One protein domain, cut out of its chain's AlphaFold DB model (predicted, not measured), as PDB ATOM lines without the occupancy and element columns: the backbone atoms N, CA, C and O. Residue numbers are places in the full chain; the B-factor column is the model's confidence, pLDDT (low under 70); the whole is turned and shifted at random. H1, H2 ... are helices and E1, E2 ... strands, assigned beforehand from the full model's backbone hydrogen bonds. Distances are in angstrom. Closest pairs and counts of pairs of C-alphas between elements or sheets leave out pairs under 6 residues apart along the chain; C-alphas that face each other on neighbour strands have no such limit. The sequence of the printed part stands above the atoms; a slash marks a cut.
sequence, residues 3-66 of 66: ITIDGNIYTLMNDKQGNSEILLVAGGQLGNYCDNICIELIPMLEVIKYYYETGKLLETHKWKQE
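Overview. This is residues 3 to 66 of the 66 residues of an uncharacterized protein of Paenibacillus peoriae (UniProt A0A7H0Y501). A small sheet of three strands and one helix that grazes it make one part of this domain, and a separate two-strand hairpin, E3 and E4, sits at the other end of its longest axis. The 64 printed residues hold five named strands and one named helix, in the order E1, E2, E3, E4, H1, E5. The larger sheet has the order E1, E2, E5, and both sheets are antiparallel. The class is mixed, helices and strands; the whole is only just compact, close to loose, with a radius of gyration of the C-alphas of 12.7 A and spans of 34 by 23 by 22 A.

Arrangement. Look first at E2, residues 8 to 13, the inner strand of the larger sheet. It forms a hairpin with E1, residues 3 to 5, where N 3 and O 10 are 2.9 A apart, within hydrogen-bond range. E2 is also antiparallel to E5, residues 62 to 65, at 147 degrees, with N 11 and O 64 at 2.8 A. The pairing is staggered: E2 pairs with E1 over residues 8 to 10 and with E5 over 10 to 13. H1, residues 41 to 54, is on this sheet but only grazes it, with residues 43 to 51; every O i to N i+4 pair in H1 is within hydrogen-bond range. Then turn to the hairpin of E3, residues 21 to 26, and E4, residues 29 to 34, where N 22 and O 33 are 2.8 A apart. E3 is apart from H1, and E2 is apart from both E3 and E4.

Along the chain. Find C-alpha 3 at (25.243, 12.756, 50.039), where E1 begins; it is 6.6 A long. E2 measures 15.7 A, E3 13.9 A and E4 15.4 A. From C-alpha 41 at (14.254, 4.813, 41.142), H1 runs 20.1 A to C-alpha 54. E5, 10.0 A long, ends at C-alpha 65, (22.661, 22.099, 50.055).

Size, cuts and confidence. The C-alphas farthest apart, those of Leu 30 and Thr 54, are 34.2 A apart. The printed part has no cut, and no link is long. The mean pLDDT of the printed part is 93.6, and no printed residue is under 70.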
ATOM      1  N   ILE A   3      23.813  13.049  50.176       95.25
ATOM      2  CA  ILE A   3      25.243  12.756  50.039       95.25
ATOM      3  C   ILE A   3      26.015  13.772  50.880       95.25
ATOM      4  O   ILE A   3      25.690  14.956  50.862       95.25
ATOM      5  N   THR A   4      27.028  13.314  51.617       95.69
ATOM      6  CA  THR A   4      27.929  14.192  52.377       95.69
ATOM      7  C   THR A   4      29.261  14.329  51.647       95.69
ATOM      8  O   THR A   4      29.915  13.323  51.373       95.69
ATOM      9  N   ILE A   5      29.662  15.563  51.336       94.25
ATOM     10  CA  ILE A   5      30.965  15.890  50.732       94.25
ATOM     11  C   ILE A   5      31.554  17.051  51.527       94.25
ATOM     12  O   ILE A   5      30.904  18.081  51.688       94.25
ATOM     13  N   ASP A   6      32.765  16.867  52.055       94.31
ATOM     14  CA  ASP A   6      33.497  17.887  52.821       94.31
ATOM     15  C   ASP A   6      32.685  18.517  53.971       94.31
ATOM     16  O   ASP A   6      32.785  19.705  54.260       94.31
ATOM     17  N   GLY A   7      31.844  17.710  54.626       94.19
ATOM     18  CA  GLY A   7      30.978  18.150  55.724       94.19
ATOM     19  C   GLY A   7      29.686  18.854  55.295       94.19
ATOM     20  O   GLY A   7      28.852  19.126  56.152       94.19
ATOM     21  N   ASN A   8      29.476  19.094  53.997       95.94
ATOM     22  CA  ASN A   8      28.227  19.633  53.459       95.94
ATOM     23  C   ASN A   8      27.267  18.498  53.085       95.94
ATOM     24  O   ASN A   8      27.687  17.487  52.511       95.94
ATOM     25  N   ILE A   9      25.979  18.683  53.376       96.75
ATOM     26  CA  ILE A   9      24.919  17.732  53.034       96.75
ATOM     27  C   ILE A   9      24.213  18.220  51.771       96.75
ATOM     28  O   ILE A   9      23.723  19.346  51.716       96.75
ATOM     29  N   TYR A  10      24.132  17.347  50.771       96.44
ATOM     30  CA  TYR A  10      23.442  17.600  49.512       96.44
ATOM     31  C   TYR A  10      22.286  16.625  49.349       96.44
ATOM     32  O   TYR A  10      22.496  15.416  49.247       96.44
ATOM     33  N   THR A  11      21.066  17.145  49.287       95.31
ATOM     34  CA  THR A  11      19.852  16.357  49.069       95.31
ATOM     35  C   THR A  11      19.442  16.427  47.601       95.31
ATOM     36  O   THR A  11      19.310  17.513  47.037       95.31
ATOM     37  N   LEU A  12      19.260  15.260  46.978       95.31
ATOM     38  CA  LEU A  12      18.812  15.135  45.590       95.31
ATOM     39  C   LEU A  12      17.346  15.565  45.466       95.31
ATOM     40  O   LEU A  12      16.495  15.062  46.206       95.31
ATOM     41  N   MET A  13      17.067  16.445  44.506       95.19
ATOM     42  CA  MET A  13      15.748  17.023  44.247       95.19
ATOM     43  C   MET A  13      15.279  16.688  42.827       95.19
ATOM     44  O   MET A  13      16.090  16.599  41.904       95.19
ATOM     45  N   ASN A  14      13.969  16.548  42.634       93.44
ATOM     46  CA  ASN A  14      13.370  16.510  41.296       93.44
ATOM     47  C   ASN A  14      12.970  17.929  40.834       93.44
ATOM     48  O   ASN A  14      13.298  18.932  41.471       93.44
ATOM     49  N   ASP A  15      12.260  18.026  39.709       91.88
ATOM     50  CA  ASP A  15      11.872  19.306  39.107       91.88
ATOM     51  C   ASP A  15      10.653  19.994  39.738       91.88
ATOM     52  O   ASP A  15      10.310  21.113  39.344       91.88
ATOM     53  N   LYS A  16       9.990  19.360  40.706       93.06
ATOM     54  CA  LYS A  16       8.815  19.921  41.375       93.06
ATOM     55  C   LYS A  16       9.211  21.023  42.354       93.06
ATOM     56  O   LYS A  16      10.315  21.060  42.893       93.06
ATOM     57  N   GLN A  17       8.268  21.927  42.613       90.00
ATOM     58  CA  GLN A  17       8.506  23.095  43.465       90.00
ATOM     59  C   GLN A  17       8.534  22.776  44.968       90.00
ATOM     60  O   GLN A  17       9.055  23.587  45.727       90.00
ATOM     61  N   GLY A  18       8.020  21.625  45.415       90.31
ATOM     62  CA  GLY A  18       7.945  21.308  46.845       90.31
ATOM     63  C   GLY A  18       6.700  21.836  47.550       90.31
ATOM     64  O   GLY A  18       6.693  21.958  48.769       90.31
ATOM     65  N   ASN A  19       5.661  22.195  46.792       92.31
ATOM     66  CA  ASN A  19       4.426  22.770  47.337       92.31
ATOM     67  C   ASN A  19       3.337  21.714  47.582       92.31
ATOM     68  O   ASN A  19       2.228  22.065  47.980       92.31
ATOM     69  N   SER A  20       3.638  20.440  47.313       92.75
ATOM     70  CA  SER A  20       2.709  19.327  47.508       92.75
ATOM     71  C   SER A  20       3.344  18.243  48.364       92.75
ATOM     72  O   SER A  20       4.560  18.052  48.357       92.75
ATOM     73  N   GLU A  21       2.494  17.487  49.050       93.25
ATOM     74  CA  GLU A  21       2.886  16.273  49.756       93.25
ATOM     75  C   GLU A  21       2.435  15.035  48.977       93.25
ATOM     76  O   GLU A  21       1.365  15.012  48.363       93.25
ATOM     77  N   ILE A  22       3.259  13.994  49.011       91.69
ATOM     78  CA  ILE A  22       2.962  12.668  48.480       91.69
ATOM     79  C   ILE A  22       2.959  11.691  49.650       91.69
ATOM     80  O   ILE A  22       3.883  11.662  50.462       91.69
ATOM     81  N   LEU A  23       1.918  10.865  49.711       93.00
ATOM     82  CA  LEU A  23       1.815   9.790  50.682       93.00
ATOM     83  C   LEU A  23       2.672   8.606  50.216       93.00
ATOM     84  O   LEU A  23       2.387   8.002  49.180       93.00
ATOM     85  N   LEU A  24       3.715   8.270  50.971       89.12
ATOM     86  CA  LEU A  24       4.607   7.150  50.668       89.12
ATOM     87  C   LEU A  24       4.806   6.273  51.898       89.12
ATOM     88  O   LEU A  24       4.740   6.738  53.034       89.12
ATOM     89  N   VAL A  25       5.090   4.993  51.659       88.31
ATOM     90  CA  VAL A  25       5.599   4.095  52.697       88.31
ATOM     91  C   VAL A  25       7.116   4.050  52.575       88.31
ATOM     92  O   VAL A  25       7.641   3.483  51.618       88.31
ATOM     93  N   ALA A  26       7.824   4.624  53.545       83.44
ATOM     94  CA  ALA A  26       9.279   4.551  53.639       83.44
ATOM     95  C   ALA A  26       9.670   3.907  54.975       83.44
ATOM     96  O   ALA A  26       9.098   4.211  56.017       83.44
ATOM     97  N   GLY A  27      10.609   2.955  54.948       84.00
ATOM     98  CA  GLY A  27      11.029   2.236  56.161       84.00
ATOM     99  C   GLY A  27       9.908   1.446  56.856       84.00
ATOM    100  O   GLY A  27       9.984   1.212  58.055       84.00
ATOM    101  N   GLY A  28       8.855   1.060  56.124       90.56
ATOM    102  CA  GLY A  28       7.686   0.362  56.673       90.56
ATOM    103  C   GLY A  28       6.635   1.273  57.316       90.56
ATOM    104  O   GLY A  28       5.619   0.773  57.793       90.56
ATOM    105  N   GLN A  29       6.840   2.592  57.299       93.38
ATOM    106  CA  GLN A  29       5.904   3.567  57.845       93.38
ATOM    107  C   GLN A  29       5.306   4.436  56.738       93.38
ATOM    108  O   GLN A  29       6.014   4.920  55.859       93.38
ATOM    109  N   LEU A  30       3.989   4.635  56.803       95.44
ATOM    110  CA  LEU A  30       3.268   5.576  55.954       95.44
ATOM    111  C   LEU A  30       3.524   7.009  56.437       95.44
ATOM    112  O   LEU A  30       3.361   7.298  57.624       95.44
ATOM    113  N   GLY A  31       3.885   7.901  55.523       93.81
ATOM    114  CA  GLY A  31       4.129   9.306  55.826       93.81
ATOM    115  C   GLY A  31       3.874  10.212  54.630       93.81
ATOM    116  O   GLY A  31       3.853   9.764  53.482       93.81
ATOM    117  N   ASN A  32       3.683  11.496  54.922       94.25
ATOM    118  CA  ASN A  32       3.629  12.545  53.918       94.25
ATOM    119  C   ASN A  32       5.041  13.069  53.672       94.25
ATOM    120  O   ASN A  32       5.727  13.490  54.605       94.25
ATOM    121  N   TYR A  33       5.464  13.053  52.417       91.19
ATOM    122  CA  TYR A  33       6.775  13.527  51.997       91.19
ATOM    123  C   TYR A  33       6.612  14.644  50.983       91.19
ATOM    124  O   TYR A  33       5.732  14.587  50.127       91.19
ATOM    125  N   CYS A  34       7.478  15.651  51.056       92.50
ATOM    126  CA  CYS A  34       7.475  16.724  50.075       92.50
ATOM    127  C   CYS A  34       7.735  16.156  48.671       92.50
ATOM    128  O   CYS A  34       8.622  15.318  48.468       92.50
ATOM    129  N   ASP A  35       6.944  16.580  47.691       93.44
ATOM    130  CA  ASP A  35       6.973  16.001  46.351       93.44
ATOM    131  C   ASP A  35       8.324  16.167  45.645       93.44
ATOM    132  O   ASP A  35       8.659  15.348  44.791       93.44
ATOM    133  N   ASN A  36       9.110  17.175  46.028       94.06
ATOM    134  CA  ASN A  36      10.387  17.513  45.411       94.06
ATOM    135  C   ASN A  36      11.580  16.679  45.902       94.06
ATOM    136  O   ASN A  36      12.602  16.638  45.219       94.06
ATOM    137  N   ILE A  37      11.442  15.971  47.027       91.69
ATOM    138  CA  ILE A  37      12.439  15.004  47.527       91.69
ATOM    139  C   ILE A  37      12.109  13.556  47.133       91.69
ATOM    140  O   ILE A  37      12.890  12.638  47.395       91.69
ATOM    141  N   CYS A  38      10.951  13.341  46.508       91.19
ATOM    142  CA  CYS A  38      10.507  12.039  46.025       91.19
ATOM    143  C   CYS A  38      11.085  11.791  44.626       91.19
ATOM    144  O   CYS A  38      10.572  12.303  43.630       91.19
ATOM    145  N   ILE A  39      12.174  11.032  44.551       91.56
ATOM    146  CA  ILE A  39      12.895  10.762  43.301       91.56
ATOM    147  C   ILE A  39      12.509   9.385  42.766       91.56
ATOM    148  O   ILE A  39      12.380   8.428  43.529       91.56
ATOM    149  N   GLU A  40      12.341   9.281  41.450       90.19
ATOM    150  CA  GLU A  40      12.153   7.993  40.791       90.19
ATOM    151  C   GLU A  40      13.395   7.100  40.938       90.19
ATOM    152  O   GLU A  40      14.526   7.573  41.067       90.19
ATOM    153  N   LEU A  41      13.189   5.782  40.892       90.81
ATOM    154  CA  LEU A  41      14.254   4.813  41.142       90.81
ATOM    155  C   LEU A  41      15.417   4.933  40.144       90.81
ATOM    156  O   LEU A  41      16.572   4.850  40.547       90.81
ATOM    157  N   ILE A  42      15.130   5.125  38.853       93.75
ATOM    158  CA  ILE A  42      16.169   5.139  37.812       93.75
ATOM    159  C   ILE A  42      17.133   6.332  37.978       93.75
ATOM    160  O   ILE A  42      18.331   6.074  38.114       93.75
ATOM    161  N   PRO A  43      16.665   7.597  38.081       92.19
ATOM    162  CA  PRO A  43      17.540   8.734  38.387       92.19
ATOM    163  C   PRO A  43      18.312   8.570  39.703       92.19
ATOM    164  O   PRO A  43      19.488   8.913  39.795       92.19
ATOM    165  N   MET A  44      17.676   7.995  40.732       94.00
ATOM    166  CA  MET A  44      18.343   7.736  42.010       94.00
ATOM    167  C   MET A  44      19.537   6.780  41.840       94.00
ATOM    168  O   MET A  44      20.620   7.052  42.358       94.00
ATOM    169  N   LEU A  45      19.358   5.676  41.108       95.56
ATOM    170  CA  LEU A  45      20.420   4.693  40.865       95.56
ATOM    171  C   LEU A  45      21.569   5.274  40.036       95.56
ATOM    172  O   LEU A  45      22.731   4.988  40.328       95.56
ATOM    173  N   GLU A  46      21.257   6.097  39.035       95.50
ATOM    174  CA  GLU A  46      22.255   6.802  38.228       95.50
ATOM    175  C   GLU A  46      23.140   7.702  39.099       95.50
ATOM    176  O   GLU A  46      24.368   7.599  39.057       95.50
ATOM    177  N   VAL A  47      22.518   8.519  39.950       95.94
ATOM    178  CA  VAL A  47      23.219   9.417  40.873       95.94
ATOM    179  C   VAL A  47      24.085   8.647  41.874       95.94
ATOM    180  O   VAL A  47      25.239   9.021  42.094       95.94
ATOM    181  N   ILE A  48      23.568   7.557  42.459       95.44
ATOM    182  CA  ILE A  48      24.330   6.705  43.393       95.44
ATOM    183  C   ILE A  48      25.573   6.143  42.711       95.44
ATOM    184  O   ILE A  48      26.671   6.214  43.266       95.44
ATOM    185  N   LYS A  49      25.399   5.582  41.512       97.25
ATOM    186  CA  LYS A  49      26.493   4.981  40.753       97.25
ATOM    187  C   LYS A  49      27.560   6.022  40.424       97.25
ATOM    188  O   LYS A  49      28.736   5.780  40.684       97.25
ATOM    189  N   TYR A  50      27.152   7.189  39.927       97.62
ATOM    190  CA  TYR A  50      28.074   8.271  39.591       97.62
ATOM    191  C   TYR A  50      28.882   8.742  40.805       97.62
ATOM    192  O   TYR A  50      30.104   8.888  40.719       97.62
ATOM    193  N   TYR A  51      28.223   8.947  41.949       97.00
ATOM    194  CA  TYR A  51      28.915   9.341  43.175       97.00
ATOM    195  C   TYR A  51      29.896   8.263  43.644       97.00
ATOM    196  O   TYR A  51      31.027   8.583  43.996       97.00
ATOM    197  N   TYR A  52      29.504   6.989  43.597       96.31
ATOM    198  CA  TYR A  52      30.384   5.881  43.963       96.31
ATOM    199  C   TYR A  52      31.633   5.795  43.067       96.31
ATOM    200  O   TYR A  52      32.724   5.508  43.554       96.31
ATOM    201  N   GLU A  53      31.490   6.064  41.768       98.00
ATOM    202  CA  GLU A  53      32.588   5.987  40.794       98.00
ATOM    203  C   GLU A  53      33.523   7.206  40.830       98.00
ATOM    204  O   GLU A  53      34.711   7.076  40.535       98.00
ATOM    205  N   THR A  54      33.007   8.391  41.165       97.06
ATOM    206  CA  THR A  54      33.741   9.660  40.986       97.06
ATOM    207  C   THR A  54      33.987  10.442  42.272       97.06
ATOM    208  O   THR A  54      34.834  11.337  42.284       97.06
ATOM    209  N   GLY A  55      33.229  10.159  43.332       95.75
ATOM    210  CA  GLY A  55      33.172  10.970  44.549       95.75
ATOM    211  C   GLY A  55      32.503  12.340  44.369       95.75
ATOM    212  O   GLY A  55      32.591  13.170  45.271       95.75
ATOM    213  N   LYS A  56      31.859  12.610  43.223       96.50
ATOM    214  CA  LYS A  56      31.278  13.919  42.879       96.50
ATOM    215  C   LYS A  56      29.756  13.867  42.770       96.50
ATOM    216  O   LYS A  56      29.165  12.809  42.566       96.50
ATOM    217  N   LEU A  57      29.125  15.037  42.871       96.44
ATOM    218  CA  LEU A  57      27.709  15.200  42.546       96.44
ATOM    219  C   LEU A  57      27.514  15.183  41.031       96.44
ATOM    220  O   LEU A  57      28.290  15.780  40.289       96.44
ATOM    221  N   LEU A  58      26.451  14.524  40.583       96.25
ATOM    222  CA  LEU A  58      26.059  14.542  39.181       96.25
ATOM    223  C   LEU A  58      25.366  15.879  38.869       96.25
ATOM    224  O   LEU A  58      24.230  16.102  39.288       96.25
ATOM    225  N   GLU A  59      26.059  16.768  38.155       94.19
ATOM    226  CA  GLU A  59      25.635  18.160  37.907       94.19
ATOM    227  C   GLU A  59      24.374  18.293  37.040       94.19
ATOM    228  O   GLU A  59      23.715  19.329  37.056       94.19
ATOM    229  N   THR A  60      24.004  17.247  36.295       93.50
ATOM    230  CA  THR A  60      22.762  17.225  35.504       93.50
ATOM    231  C   THR A  60      21.505  17.133  36.371       93.50
ATOM    232  O   THR A  60      20.403  17.342  35.867       93.50
ATOM    233  N   HIS A  61      21.657  16.832  37.663       94.50
ATOM    234  CA  HIS A  61      20.569  16.733  38.629       94.50
ATOM    235  C   HIS A  61      20.536  17.938  39.574       94.50
ATOM    236  O   HIS A  61      21.541  18.607  39.814       94.50
ATOM    237  N   LYS A  62      19.359  18.207  40.149       94.81
ATOM    238  CA  LYS A  62      19.173  19.293  41.115       94.81
ATOM    239  C   LYS A  62      19.547  18.838  42.520       94.81
ATOM    240  O   LYS A  62      19.076  17.809  42.999       94.81
ATOM    241  N   TRP A  63      20.334  19.660  43.201       95.44
ATOM    242  CA  TRP A  63      20.786  19.422  44.566       95.44
ATOM    243  C   TRP A  63      20.419  20.602  45.453       95.44
ATOM    244  O   TRP A  63      20.612  21.757  45.073       95.44
ATOM    245  N   LYS A  64      19.916  20.308  46.649       94.94
ATOM    246  CA  LYS A  64      19.762  21.287  47.723       94.94
ATOM    247  C   LYS A  64      20.875  21.062  48.739       94.94
ATOM    248  O   LYS A  64      20.955  19.978  49.309       94.94
ATOM    249  N   GLN A  65      21.711  22.074  48.946       95.06
ATOM    250  CA  GLN A  65      22.661  22.099  50.055       95.06
ATOM    251  C   GLN A  65      21.946  22.576  51.327       95.06
ATOM    252  O   GLN A  65      21.145  23.514  51.254       95.06
ATOM    253  N   GLU A  66      22.200  21.909  52.452       87.81
ATOM    254  CA  GLU A  66      21.761  22.333  53.794       87.81
ATOM    255  C   GLU A  66      22.793  23.223  54.493       87.81
ATOM    256  O   GLU A  66      24.009  23.017  54.264       87.81
TER     257      GLU A  66